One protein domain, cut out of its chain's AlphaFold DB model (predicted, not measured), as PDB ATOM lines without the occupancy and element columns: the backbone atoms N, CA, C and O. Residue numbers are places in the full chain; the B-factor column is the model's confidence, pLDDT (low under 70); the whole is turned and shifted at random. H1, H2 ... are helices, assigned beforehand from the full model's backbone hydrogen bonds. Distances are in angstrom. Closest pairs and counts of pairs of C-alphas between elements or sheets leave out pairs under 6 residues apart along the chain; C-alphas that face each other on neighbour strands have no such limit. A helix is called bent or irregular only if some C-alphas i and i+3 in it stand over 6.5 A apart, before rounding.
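This is residues 20 to 76 and 91 to 132 of the 144 residues of the protein "Mobile element protein" of Enterococcus durans (UniProt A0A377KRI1). A long helix, H1, makes one side of an up-and-down bundle of four helices, each running against the one before it in the chain: H2 folds back on the late part of H1, and H4 packs on H1 in the opposite direction to it. H3 packs on H2 and turns at a corner into H4, while the short H5 folds back on the later part of H4, away from H2 and H3. The printed part has 99 residues with five named helices in the order H1, H2, H3, H4, H5 and no named strand; its class is all helix. It is compact, with a radius of gyration of the C-alphas of 14.5 A, and spans 44 by 33 by 20 A.

H1, residues 22 to 46, is the longest helix at 36.5 A and begins with C-alpha 22 at (97.566, 68.673, 41.361). H2, residues 50 to 66, is 22.3 A long and irregular, with C-alphas 61 and 64 at 8.1 A from each other and a kink of 52 degrees near residue 60. H3, residues 91 to 100, begins at (83.302, 92.904, 47.997) and measures 14.3 A. H4, residues 102 to 120, is 27.1 A long. H5, residues 123 to 131, is 12.3 A long and ends at (84.417, 63.720, 46.797).

H1 and H2 form a helical hairpin at a shallow tilt of 23 degrees; H1 touches H2 with residues 40 to 46 alone, and the closest C-alphas, of Leu 44 and Gly 56, are 4.7 A apart. H1 touches H4, opposite ways at a shallow tilt of 21 degrees, with the closest C-alphas, of Phe 33 and Gly 107, at 6.3 A. H2 touches H3 at a steep tilt of 42 degrees, opposite ways, closest at C-alphas 59 and 97, 6.4 A. H3 and H4 touch only at the corner by their link, and only just, with 3 pairs of C-alphas within 8 A; H4 does so with residues 104 to 105 alone, and the closest C-alphas are those of Leu 98 and Arg 105, 5.0 A. H4 and H5 form a second helical hairpin, at a shallow tilt of 32 degrees; H4 touches H5 with residues 110 to 118 alone, closest at C-alphas 117 and 126, 5.5 A. H1 and H3 are apart, and H5 is apart from H1, H2 and H3. Every O i to N i+4 pair is within hydrogen-bond range in H1, H3, H4 and H5; in H2 it is 10 of 13.

The two C-alphas farthest apart, of Lys 48 and Tyr 123, are 44.8 A from each other. Residues 77 to 90 are not printed, and C-alphas 76 and 91 are 9.0 A apart across this cut, which falls in the link from H2 to H3. Of the links that are printed whole, H1 to H2, H3 to H4 and H4 to H5 are tight. The mean pLDDT of the printed part is 91.8, and no printed residue is under 70.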
ATOM      1  N   ILE A  20      97.265  61.772  39.290       70.88
ATOM      2  CA  ILE A  20      96.776  62.988  38.637       70.88
ATOM      3  C   ILE A  20      97.524  64.174  39.245       70.88
ATOM      4  O   ILE A  20      97.460  64.413  40.448       70.88
ATOM      5  N   ASP A  21      98.235  64.923  38.406       75.50
ATOM      6  CA  ASP A  21      98.974  66.103  38.844       75.50
ATOM      7  C   ASP A  21      98.021  67.169  39.423       75.50
ATOM      8  O   ASP A  21      97.054  67.596  38.778       75.50
ATOM      9  N   ARG A  22      98.325  67.638  40.639       74.06
ATOM     10  CA  ARG A  22      97.566  68.673  41.361       74.06
ATOM     11  C   ARG A  22      97.404  69.957  40.549       74.06
ATOM     12  O   ARG A  22      96.335  70.565  40.580       74.06
ATOM     13  N   PHE A  23      98.410  70.349  39.770       77.69
ATOM     14  CA  PHE A  23      98.334  71.504  38.878       77.69
ATOM     15  C   PHE A  23      97.207  71.352  37.854       77.69
ATOM     16  O   PHE A  23      96.473  72.303  37.588       77.69
ATOM     17  N   HIS A  24      97.025  70.146  37.310       79.88
ATOM     18  CA  HIS A  24      95.989  69.890  36.315       79.88
ATOM     19  C   HIS A  24      94.594  69.974  36.933       79.88
ATOM     20  O   HIS A  24      93.685  70.501  36.290       79.88
ATOM     21  N   ILE A  25      94.433  69.532  38.184       81.94
ATOM     22  CA  ILE A  25      93.170  69.641  38.925       81.94
ATOM     23  C   ILE A  25      92.827  71.115  39.176       81.94
ATOM     24  O   ILE A  25      91.757  71.573  38.773       81.94
ATOM     25  N   VAL A  26      93.762  71.889  39.736       84.38
ATOM     26  CA  VAL A  26      93.575  73.329  40.003       84.38
ATOM     27  C   VAL A  26      93.277  74.101  38.716       84.38
ATOM     28  O   VAL A  26      92.352  74.916  38.654       84.38
ATOM     29  N   GLN A  27      94.022  73.806  37.652       87.06
ATOM     30  CA  GLN A  27      93.808  74.396  36.337       87.06
ATOM     31  C   GLN A  27      92.421  74.055  35.778       87.06
ATOM     32  O   GLN A  27      91.763  74.923  35.195       87.06
ATOM     33  N   HIS A  28      91.969  72.808  35.934       86.62
ATOM     34  CA  HIS A  28      90.637  72.399  35.508       86.62
ATOM     35  C   HIS A  28      89.556  73.147  36.277       86.62
ATOM     36  O   HIS A  28      88.720  73.769  35.631       86.62
ATOM     37  N   ILE A  29      89.617  73.185  37.609       88.69
ATOM     38  CA  ILE A  29      88.648  73.904  38.450       88.69
ATOM     39  C   ILE A  29      88.524  75.372  38.012       88.69
ATOM     40  O   ILE A  29      87.422  75.852  37.725       88.69
ATOM     41  N   GLY A  30      89.655  76.068  37.852       90.12
ATOM     42  CA  GLY A  30      89.660  77.465  37.409       90.12
ATOM     43  C   GLY A  30      89.069  77.663  36.009       90.12
ATOM     44  O   GLY A  30      88.326  78.623  35.769       90.12
ATOM     45  N   ARG A  31      89.343  76.747  35.072       90.81
ATOM     46  CA  ARG A  31      88.744  76.771  33.725       90.81
ATOM     47  C   ARG A  31      87.247  76.490  33.764       90.81
ATOM     48  O   ARG A  31      86.504  77.159  33.044       90.81
ATOM     49  N   THR A  32      86.797  75.556  34.594       90.75
ATOM     50  CA  THR A  32      85.383  75.201  34.690       90.75
ATOM     51  C   THR A  32      84.569  76.361  35.258       90.75
ATOM     52  O   THR A  32      83.600  76.778  34.618       90.75
ATOM     53  N   PHE A  33      85.021  76.992  36.348       93.25
ATOM     54  CA  PHE A  33      84.374  78.202  36.869       93.25
ATOM     55  C   PHE A  33      84.381  79.344  35.843       93.25
ATOM     56  O   PHE A  33      83.357  79.992  35.599       93.25
ATOM     57  N   ARG A  34      85.516  79.562  35.161       92.62
ATOM     58  CA  ARG A  34      85.611  80.556  34.080       92.62
ATOM     59  C   ARG A  34      84.558  80.311  33.000       92.62
ATOM     60  O   ARG A  34      83.918  81.278  32.584       92.62
ATOM     61  N   ASN A  35      84.400  79.071  32.544       93.12
ATOM     62  CA  ASN A  35      83.455  78.693  31.493       93.12
ATOM     63  C   ASN A  35      82.006  78.848  31.958       93.12
ATOM     64  O   ASN A  35      81.202  79.426  31.228       93.12
ATOM     65  N   HIS A  36      81.697  78.429  33.187       92.94
ATOM     66  CA  HIS A  36      80.390  78.641  33.799       92.94
ATOM     67  C   HIS A  36      80.016  80.126  33.824       92.94
ATOM     68  O   HIS A  36      78.990  80.525  33.279       92.94
ATOM     69  N   ARG A  37      80.915  80.978  34.327       94.94
ATOM     70  CA  ARG A  37      80.732  82.434  34.338       94.94
ATOM     71  C   ARG A  37      80.513  83.008  32.931       94.94
ATOM     72  O   ARG A  37      79.693  83.910  32.773       94.94
ATOM     73  N   ILE A  38      81.218  82.510  31.902       94.75
ATOM     74  CA  ILE A  38      80.998  82.927  30.498       94.75
ATOM     75  C   ILE A  38      79.601  82.532  30.030       94.75
ATOM     76  O   ILE A  38      78.917  83.366  29.439       94.75
ATOM     77  N   LYS A  39      79.185  81.286  30.287       94.50
ATOM     78  CA  LYS A  39      77.865  80.764  29.914       94.50
ATOM     79  C   LYS A  39      76.758  81.632  30.514       94.50
ATOM     80  O   LYS A  39      75.953  82.164  29.754       94.50
ATOM     81  N   GLU A  40      76.809  81.870  31.823       94.12
ATOM     82  CA  GLU A  40      75.865  82.735  32.547       94.12
ATOM     83  C   GLU A  40      75.844  84.160  31.976       94.12
ATOM     84  O   GLU A  40      74.794  84.696  31.622       94.12
ATOM     85  N   THR A  41      77.022  84.767  31.789       95.31
ATOM     86  CA  THR A  41      77.135  86.123  31.224       95.31
ATOM     87  C   THR A  41      76.501  86.203  29.832       95.31
ATOM     88  O   THR A  41      75.765  87.141  29.537       95.31
ATOM     89  N   ASN A  42      76.772  85.224  28.967       95.75
ATOM     90  CA  ASN A  42      76.252  85.200  27.602       95.75
ATOM     91  C   ASN A  42      74.738  84.977  27.559       95.75
ATOM     92  O   ASN A  42      74.075  85.567  26.707       95.75
ATOM     93  N   GLN A  43      74.191  84.147  28.448       94.94
ATOM     94  CA  GLN A  43      72.744  83.958  28.567       94.94
ATOM     95  C   GLN A  43      72.059  85.259  28.998       94.94
ATOM     96  O   GLN A  43      71.124  85.709  28.336       94.94
ATOM     97  N   LEU A  44      72.586  85.925  30.028       95.88
ATOM     98  CA  LEU A  44      72.054  87.198  30.519       95.88
ATOM     99  C   LEU A  44      72.130  88.314  29.470       95.88
ATOM    100  O   LEU A  44      71.183  89.079  29.315       95.88
ATOM    101  N   LEU A  45      73.215  88.377  28.692       96.31
ATOM    102  CA  LEU A  45      73.368  89.349  27.601       96.31
ATOM    103  C   LEU A  45      72.415  89.117  26.418       96.31
ATOM    104  O   LEU A  45      72.219  90.037  25.626       96.31
ATOM    105  N   LYS A  46      71.839  87.919  26.279       96.12
ATOM    106  CA  LYS A  46      70.816  87.604  25.266       96.12
ATOM    107  C   LYS A  46      69.388  87.798  25.781       96.12
ATOM    108  O   LYS A  46      68.446  87.699  24.998       96.12
ATOM    109  N   SER A  47      69.216  88.042  27.080       95.00
ATOM    110  CA  SER A  47      67.899  88.233  27.681       95.00
ATOM    111  C   SER A  47      67.253  89.532  27.195       95.00
ATOM    112  O   SER A  47      67.907  90.572  27.129       95.00
ATOM    113  N   LYS A  48      65.951  89.475  26.889       94.62
ATOM    114  CA  LYS A  48      65.132  90.659  26.568       94.62
ATOM    115  C   LYS A  48      64.784  91.478  27.812       94.62
ATOM    116  O   LYS A  48      64.409  92.642  27.698       94.62
ATOM    117  N   GLU A  49      64.897  90.888  29.002       96.38
ATOM    118  CA  GLU A  49      64.638  91.599  30.245       96.38
ATOM    119  C   GLU A  49      65.801  92.541  30.572       96.38
ATOM    120  O   GLU A  49      66.940  92.114  30.788       96.38
ATOM    121  N   GLN A  50      65.499  93.836  30.679       94.56
ATOM    122  CA  GLN A  50      66.510  94.873  30.878       94.56
ATOM    123  C   GLN A  50      67.358  94.659  32.142       94.56
ATOM    124  O   GLN A  50      68.555  94.955  32.139       94.56
ATOM    125  N   LYS A  51      66.762  94.127  33.220       93.81
ATOM    126  CA  LYS A  51      67.475  93.812  34.468       93.81
ATOM    127  C   LYS A  51      68.531  92.728  34.249       93.81
ATOM    128  O   LYS A  51      69.688  92.924  34.620       93.81
ATOM    129  N   HIS A  52      68.161  91.634  33.585       95.62
ATOM    130  CA  HIS A  52      69.077  90.546  33.240       95.62
ATOM    131  C   HIS A  52      70.173  91.001  32.275       95.62
ATOM    132  O   HIS A  52      71.353  90.744  32.519       95.62
ATOM    133  N   TYR A  53      69.820  91.763  31.240       96.38
ATOM    134  CA  TYR A  53      70.800  92.328  30.314       96.38
ATOM    135  C   TYR A  53      71.817  93.238  31.025       96.38
ATOM    136  O   TYR A  53      73.031  93.153  30.795       96.38
ATOM    137  N   GLN A  54      71.346  94.090  31.941       96.06
ATOM    138  CA  GLN A  54      72.210  94.951  32.747       96.06
ATOM    139  C   GLN A  54      73.142  94.137  33.656       96.06
ATOM    140  O   GLN A  54      74.338  94.445  33.708       96.06
ATOM    141  N   LEU A  55      72.635  93.086  34.308       96.62
ATOM    142  CA  LEU A  55      73.450  92.161  35.099       96.62
ATOM    143  C   LEU A  55      74.524  91.485  34.234       96.62
ATOM    144  O   LEU A  55      75.691  91.459  34.620       96.62
ATOM    145  N   GLY A  56      74.176  91.027  33.027       96.62
ATOM    146  CA  GLY A  56      75.132  90.460  32.071       96.62
ATOM    147  C   GLY A  56      76.269  91.432  31.724       96.62
ATOM    148  O   GLY A  56      77.442  91.052  31.722       96.62
ATOM    149  N   LYS A  57      75.966  92.722  31.516       96.94
ATOM    150  CA  LYS A  57      76.998  93.756  31.302       96.94
ATOM    151  C   LYS A  57      77.885  93.960  32.531       96.94
ATOM    152  O   LYS A  57      79.097  94.132  32.383       96.94
ATOM    153  N   GLN A  58      77.310  93.944  33.732       96.94
ATOM    154  CA  GLN A  58      78.068  94.074  34.980       96.94
ATOM    155  C   GLN A  58      78.992  92.863  35.192       96.94
ATOM    156  O   GLN A  58      80.188  93.056  35.415       96.94
ATOM    157  N   LEU A  59      78.489  91.638  35.012       96.50
ATOM    158  CA  LEU A  59      79.287  90.406  35.057       96.50
ATOM    159  C   LEU A  59      80.429  90.433  34.039       96.50
ATOM    160  O   LEU A  59      81.574  90.124  34.374       96.50
ATOM    161  N   LYS A  60      80.149  90.872  32.804       95.94
ATOM    162  CA  LYS A  60      81.175  91.026  31.764       95.94
ATOM    163  C   LYS A  60      82.231  92.062  32.142       95.94
ATOM    164  O   LYS A  60      83.397  91.857  31.826       95.94
ATOM    165  N   ARG A  61      81.859  93.166  32.794       96.31
ATOM    166  CA  ARG A  61      82.792  94.239  33.174       96.31
ATOM    167  C   ARG A  61      83.684  93.847  34.353       96.31
ATOM    168  O   ARG A  61      84.878  94.131  34.329       96.31
ATOM    169  N   TYR A  62      83.111  93.209  35.369       96.19
ATOM    170  CA  TYR A  62      83.767  92.949  36.654       96.19
ATOM    171  C   TYR A  62      84.256  91.502  36.817       96.19
ATOM    172  O   TYR A  62      84.604  91.089  37.918       96.19
ATOM    173  N   TRP A  63      84.348  90.736  35.725       95.75
ATOM    174  CA  TRP A  63      84.737  89.318  35.738       95.75
ATOM    175  C   TRP A  63      86.046  89.015  36.480       95.75
ATOM    176  O   TRP A  63      86.166  87.946  37.071       95.75
ATOM    177  N   LYS A  64      87.020  89.938  36.470       96.06
ATOM    178  CA  LYS A  64      88.302  89.759  37.170       96.06
ATOM    179  C   LYS A  64      88.130  89.664  38.687       96.06
ATOM    180  O   LYS A  64      88.894  88.950  39.321       96.06
ATOM    181  N   LEU A  65      87.132  90.346  39.257       96.75
ATOM    182  CA  LEU A  65      86.853  90.286  40.695       96.75
ATOM    183  C   LEU A  65      86.334  88.904  41.101       96.75
ATOM    184  O   LEU A  65      86.740  88.384  42.128       96.75
ATOM    185  N   LEU A  66      85.528  88.265  40.247       95.44
ATOM    186  CA  LEU A  66      85.030  86.905  40.483       95.44
ATOM    187  C   LEU A  66      86.134  85.837  40.430       95.44
ATOM    188  O   LEU A  66      85.950  84.749  40.957       95.44
ATOM    189  N   GLN A  67      87.263  86.119  39.773       93.25
ATOM    190  CA  GLN A  67      88.418  85.214  39.716       93.25
ATOM    191  C   GLN A  67      89.499  85.537  40.750       93.25
ATOM    192  O   GLN A  67      90.479  84.805  40.869       93.25
ATOM    193  N   LYS A  68      89.364  86.657  41.456       95.00
ATOM    194  CA  LYS A  68      90.301  87.056  42.497       95.00
ATOM    195  C   LYS A  68      90.035  86.200  43.740       95.00
ATOM    196  O   LYS A  68      88.883  85.904  44.042       95.00
ATOM    197  N   ASP A  69      91.106  85.806  44.429       94.31
ATOM    198  CA  ASP A  69      91.033  85.198  45.767       94.31
ATOM    199  C   ASP A  69      90.247  86.153  46.670       94.31
ATOM    200  O   ASP A  69      90.615  87.330  46.779       94.31
ATOM    201  N   GLU A  70      89.160  85.664  47.261       95.12
ATOM    202  CA  GLU A  70      88.225  86.458  48.059       95.12
ATOM    203  C   GLU A  70      88.939  87.242  49.165       95.12
ATOM    204  O   GLU A  70      88.670  88.425  49.370       95.12
ATOM    205  N   ARG A  71      89.966  86.647  49.778       94.00
ATOM    206  CA  ARG A  71      90.764  87.268  50.850       94.00
ATOM    207  C   ARG A  71      91.572  88.478  50.390       94.00
ATOM    208  O   ARG A  71      92.112  89.216  51.208       94.00
ATOM    209  N   LYS A  72      91.722  88.655  49.076       95.75
ATOM    210  CA  LYS A  72      92.412  89.797  48.466       95.75
ATOM    211  C   LYS A  72      91.441  90.869  47.982       95.75
ATOM    212  O   LYS A  72      91.911  91.880  47.450       95.75
ATOM    213  N   LEU A  73      90.129  90.644  48.056       96.25
ATOM    214  CA  LEU A  73      89.146  91.655  47.682       96.25
ATOM    215  C   LEU A  73      89.229  92.836  48.647       96.25
ATOM    216  O   LEU A  73      89.316  92.672  49.861       96.25
ATOM    217  N   ASP A  74      89.206  94.039  48.088       96.12
ATOM    218  CA  ASP A  74      89.185  95.254  48.894       96.12
ATOM    219  C   ASP A  74      87.786  95.470  49.487       96.12
ATOM    220  O   ASP A  74      86.810  95.650  48.750       96.12
ATOM    221  N   TYR A  75      87.706  95.465  50.818       95.62
ATOM    222  CA  TYR A  75      86.491  95.707  51.598       95.62
ATOM    223  C   TYR A  75      86.425  97.117  52.207       95.62
ATOM    224  O   TYR A  75      85.437  97.463  52.850       95.62
ATOM    225  N   THR A  76      87.452  97.947  52.007       95.56
ATOM    226  CA  THR A  76      87.560  99.281  52.622       95.56
ATOM    227  C   THR A  76      87.363 100.395  51.602       95.56
ATOM    228  O   THR A  76      86.596 101.337  51.826       95.56
ATOM    229  N   THR A  91      84.218  93.859  47.355       97.19
ATOM    230  CA  THR A  91      83.302  92.904  47.997       97.19
ATOM    231  C   THR A  91      81.840  93.224  47.678       97.19
ATOM    232  O   THR A  91      81.130  92.360  47.172       97.19
ATOM    233  N   ASP A  92      81.428  94.493  47.799       97.69
ATOM    234  CA  ASP A  92      80.080  94.958  47.443       97.69
ATOM    235  C   ASP A  92      79.709  94.614  45.989       97.69
ATOM    236  O   ASP A  92      78.557  94.308  45.670       97.69
ATOM    237  N   ILE A  93      80.678  94.726  45.071       97.38
ATOM    238  CA  ILE A  93      80.463  94.403  43.659       97.38
ATOM    239  C   ILE A  93      80.251  92.903  43.500       97.38
ATOM    240  O   ILE A  93      79.285  92.508  42.847       97.38
ATOM    241  N   VAL A  94      81.131  92.081  44.076       97.62
ATOM    242  CA  VAL A  94      81.020  90.617  44.011       97.62
ATOM    243  C   VAL A  94      79.678  90.165  44.585       97.62
ATOM    244  O   VAL A  94      78.928  89.487  43.882       97.62
ATOM    245  N   ASP A  95      79.297  90.645  45.768       97.00
ATOM    246  CA  ASP A  95      78.025  90.299  46.406       97.00
ATOM    247  C   ASP A  95      76.813  90.637  45.538       97.00
ATOM    248  O   ASP A  95      75.905  89.816  45.372       97.00
ATOM    249  N   ARG A  96      76.794  91.827  44.926       96.56
ATOM    250  CA  ARG A  96      75.696  92.240  44.036       96.56
ATOM    251  C   ARG A  96      75.620  91.388  42.772       96.56
ATOM    252  O   ARG A  96      74.516  91.062  42.338       96.56
ATOM    253  N   LEU A  97      76.764  91.032  42.187       96.50
ATOM    254  CA  LEU A  97      76.815  90.163  41.009       96.50
ATOM    255  C   LEU A  97      76.281  88.764  41.334       96.50
ATOM    256  O   LEU A  97      75.456  88.237  40.590       96.50
ATOM    257  N   LEU A  98      76.719  88.188  42.456       96.62
ATOM    258  CA  LEU A  98      76.317  86.847  42.884       96.62
ATOM    259  C   LEU A  98      74.860  86.800  43.356       96.62
ATOM    260  O   LEU A  98      74.170  85.818  43.103       96.62
ATOM    261  N   LYS A  99      74.351  87.871  43.977       96.00
ATOM    262  CA  LYS A  99      72.923  87.997  44.315       96.00
ATOM    263  C   LYS A  99      72.030  87.957  43.070       96.00
ATOM    264  O   LYS A  99      70.912  87.461  43.144       96.00
ATOM    265  N   GLY A 100      72.517  88.472  41.939       92.69
ATOM    266  CA  GLY A 100      71.796  88.459  40.666       92.69
ATOM    267  C   GLY A 100      71.836  87.122  39.915       92.69
ATOM    268  O   GLY A 100      71.022  86.922  39.020       92.69
ATOM    269  N   SER A 101      72.758  86.214  40.248       91.81
ATOM    270  CA  SER A 101      72.856  84.885  39.628       91.81
ATOM    271  C   SER A 101      73.125  83.819  40.701       91.81
ATOM    272  O   SER A 101      74.282  83.529  41.020       91.81
ATOM    273  N   PRO A 102      72.059  83.211  41.264       89.88
ATOM    274  CA  PRO A 102      72.184  82.149  42.262       89.88
ATOM    275  C   PRO A 102      72.990  80.947  41.759       89.88
ATOM    276  O   PRO A 102      73.811  80.406  42.497       89.88
ATOM    277  N   ALA A 103      72.826  80.576  40.483       85.25
ATOM    278  CA  ALA A 103      73.609  79.514  39.858       85.25
ATOM    279  C   ALA A 103      75.113  79.832  39.903       85.25
ATOM    280  O   ALA A 103      75.919  79.007  40.342       85.25
ATOM    281  N   LEU A 104      75.500  81.058  39.526       92.06
ATOM    282  CA  LEU A 104      76.891  81.504  39.573       92.06
ATOM    283  C   LEU A 104      77.444  81.567  41.000       92.06
ATOM    284  O   LEU A 104      78.623  81.263  41.182       92.06
ATOM    285  N   ARG A 105      76.617  81.916  41.995       94.62
ATOM    286  CA  ARG A 105      77.004  81.966  43.416       94.62
ATOM    287  C   ARG A 105      77.501  80.621  43.931       94.62
ATOM    288  O   ARG A 105      78.558  80.586  44.549       94.62
ATOM    289  N   VAL A 106      76.803  79.530  43.618       91.19
ATOM    290  CA  VAL A 106      77.235  78.176  44.010       91.19
ATOM    291  C   VAL A 106      78.593  77.842  43.392       91.19
ATOM    292  O   VAL A 106      79.514  77.424  44.086       91.19
ATOM    293  N   GLY A 107      78.748  78.100  42.089       91.06
ATOM    294  CA  GLY A 107      80.019  77.862  41.401       91.06
ATOM    295  C   GLY A 107      81.168  78.738  41.913       91.06
ATOM    296  O   GLY A 107      82.312  78.294  41.920       91.06
ATOM    297  N   TYR A 108      80.873  79.971  42.331       95.00
ATOM    298  CA  TYR A 108      81.858  80.878  42.916       95.00
ATOM    299  C   TYR A 108      82.330  80.382  44.279       95.00
ATOM    300  O   TYR A 108      83.537  80.339  44.490       95.00
ATOM    301  N   GLN A 109      81.409  79.968  45.156       93.56
ATOM    302  CA  GLN A 109      81.766  79.455  46.479       93.56
ATOM    303  C   GLN A 109      82.702  78.254  46.351       93.56
ATOM    304  O   GLN A 109      83.821  78.300  46.844       93.56
ATOM    305  N   LEU A 110      82.308  77.264  45.545       91.31
ATOM    306  CA  LEU A 110      83.132  76.085  45.294       91.31
ATOM    307  C   LEU A 110      84.522  76.456  44.753       91.31
ATOM    308  O   LEU A 110      85.536  75.902  45.167       91.31
ATOM    309  N   TYR A 111      84.585  77.416  43.829       92.94
ATOM    310  CA  TYR A 111      85.855  77.905  43.302       92.94
ATOM    311  C   TYR A 111      86.733  78.555  44.384       92.94
ATOM    312  O   TYR A 111      87.938  78.293  44.409       92.94
ATOM    313  N   GLN A 112      86.160  79.375  45.270       95.06
ATOM    314  CA  GLN A 112      86.898  80.004  46.370       95.06
ATOM    315  C   GLN A 112      87.346  78.982  47.418       95.06
ATOM    316  O   GLN A 112      88.493  79.055  47.857       95.06
ATOM    317  N   ASP A 113      86.517  77.988  47.737       92.81
ATOM    318  CA  ASP A 113      86.866  76.909  48.667       92.81
ATOM    319  C   ASP A 113      88.070  76.111  48.141       92.81
ATOM    320  O   ASP A 113      89.043  75.871  48.860       92.81
ATOM    321  N   PHE A 114      88.083  75.800  46.838       91.56
ATOM    322  CA  PHE A 114      89.245  75.179  46.200       91.56
ATOM    323  C   PHE A 114      90.484  76.080  46.222       91.56
ATOM    324  O   PHE A 114      91.586  75.599  46.496       91.56
ATOM    325  N   LEU A 115      90.343  77.380  45.933       91.75
ATOM    326  CA  LEU A 115      91.465  78.322  46.019       91.75
ATOM    327  C   LEU A 115      92.035  78.397  47.440       91.75
ATOM    328  O   LEU A 115      93.255  78.494  47.603       91.75
ATOM    329  N   TYR A 116      91.166  78.360  48.447       92.81
ATOM    330  CA  TYR A 116      91.543  78.349  49.850       92.81
ATOM    331  C   TYR A 116      92.334  77.083  50.190       92.81
ATOM    332  O   TYR A 116      93.498  77.199  50.579       92.81
ATOM    333  N   ALA A 117      91.766  75.900  49.938       91.19
ATOM    334  CA  ALA A 117      92.395  74.618  50.259       91.19
ATOM    335  C   ALA A 117      93.773  74.461  49.590       91.19
ATOM    336  O   ALA A 117      94.754  74.071  50.223       91.19
ATOM    337  N   VAL A 118      93.892  74.865  48.319       89.62
ATOM    338  CA  VAL A 118      95.164  74.825  47.578       89.62
ATOM    339  C   VAL A 118      96.207  75.761  48.187       89.62
ATOM    340  O   VAL A 118      97.385  75.405  48.265       89.62
ATOM    341  N   LYS A 119      95.804  76.964  48.606       89.88
ATOM    342  CA  LYS A 119      96.724  77.980  49.131       89.88
ATOM    343  C   LYS A 119      97.177  77.675  50.557       89.88
ATOM    344  O   LYS A 119      98.358  77.859  50.842       89.88
ATOM    345  N   GLU A 120      96.284  77.159  51.396       92.25
ATOM    346  CA  GLU A 120      96.605  76.713  52.761       92.25
ATOM    347  C   GLU A 120      97.256  75.324  52.802       92.25
ATOM    348  O   GLU A 120      97.718  74.888  53.852       92.25
ATOM    349  N   ARG A 121      97.348  74.635  51.654       88.62
ATOM    350  CA  ARG A 121      97.826  73.246  51.553       88.62
ATOM    351  C   ARG A 121      97.003  72.284  52.419       88.62
ATOM    352  O   ARG A 121      97.523  71.270  52.880       88.62
ATOM    353  N   ASP A 122      95.725  72.597  52.602       88.75
ATOM    354  CA  ASP A 122      94.779  71.776  53.343       88.75
ATOM    355  C   ASP A 122      94.289  70.633  52.451       88.75
ATOM    356  O   ASP A 122      93.401  70.785  51.608       88.75
ATOM    357  N   TYR A 123      94.940  69.483  52.611       85.06
ATOM    358  CA  TYR A 123      94.640  68.284  51.842       85.06
ATOM    359  C   TYR A 123      93.270  67.692  52.186       85.06
ATOM    360  O   TYR A 123      92.593  67.195  51.290       85.06
ATOM    361  N   VAL A 124      92.851  67.771  53.452       87.56
ATOM    362  CA  VAL A 124      91.589  67.179  53.913       87.56
ATOM    363  C   VAL A 124      90.426  67.914  53.261       87.56
ATOM    364  O   VAL A 124      89.641  67.295  52.543       87.56
ATOM    365  N   SER A 125      90.402  69.245  53.379       86.38
ATOM    366  CA  SER A 125      89.384  70.073  52.724       86.38
ATOM    367  C   SER A 125      89.396  69.902  51.202       86.38
ATOM    368  O   SER A 125      88.349  69.875  50.563       86.38
ATOM    369  N   PHE A 126      90.575  69.761  50.585       86.25
ATOM    370  CA  PHE A 126      90.678  69.562  49.138       86.25
ATOM    371  C   PHE A 126      90.060  68.232  48.672       86.25
ATOM    372  O   PHE A 126      89.327  68.222  47.681       86.25
ATOM    373  N   GLU A 127      90.334  67.127  49.367       84.81
ATOM    374  CA  GLU A 127      89.740  65.816  49.063       84.81
ATOM    375  C   GLU A 127      88.230  65.801  49.318       84.81
ATOM    376  O   GLU A 127      87.472  65.278  48.495       84.81
ATOM    377  N   GLU A 128      87.769  66.433  50.399       87.50
ATOM    378  CA  GLU A 128      86.340  66.597  50.679       87.50
ATOM    379  C   GLU A 128      85.635  67.362  49.553       87.50
ATOM    380  O   GLU A 128      84.581  66.943  49.082       87.50
ATOM    381  N   LEU A 129      86.231  68.444  49.042       86.25
ATOM    382  CA  LEU A 129      85.675  69.199  47.912       86.25
ATOM    383  C   LEU A 129      85.641  68.392  46.601       86.25
ATOM    384  O   LEU A 129      84.804  68.668  45.741       86.25
ATOM    385  N   LEU A 130      86.536  67.414  46.423       81.56
ATOM    386  CA  LEU A 130      86.550  66.528  45.252       81.56
ATOM    387  C   LEU A 130      85.535  65.384  45.345       81.56
ATOM    388  O   LEU A 130      85.021  64.943  44.314       81.56
ATOM    389  N   THR A 131      85.287  64.880  46.551       78.56
ATOM    390  CA  THR A 131      84.417  63.720  46.797       78.56
ATOM    391  C   THR A 131      82.980  64.108  47.099       78.56
ATOM    392  O   THR A 131      82.067  63.340  46.783       78.56
ATOM    393  N   ASN A 132      82.755  65.299  47.653       71.38
ATOM    394  CA  ASN A 132      81.415  65.807  47.864       71.38
ATOM    395  C   ASN A 132      80.714  65.940  46.512       71.38
ATOM    396  O   ASN A 132      81.117  66.706  45.635       71.38
TER     397      ASN A 132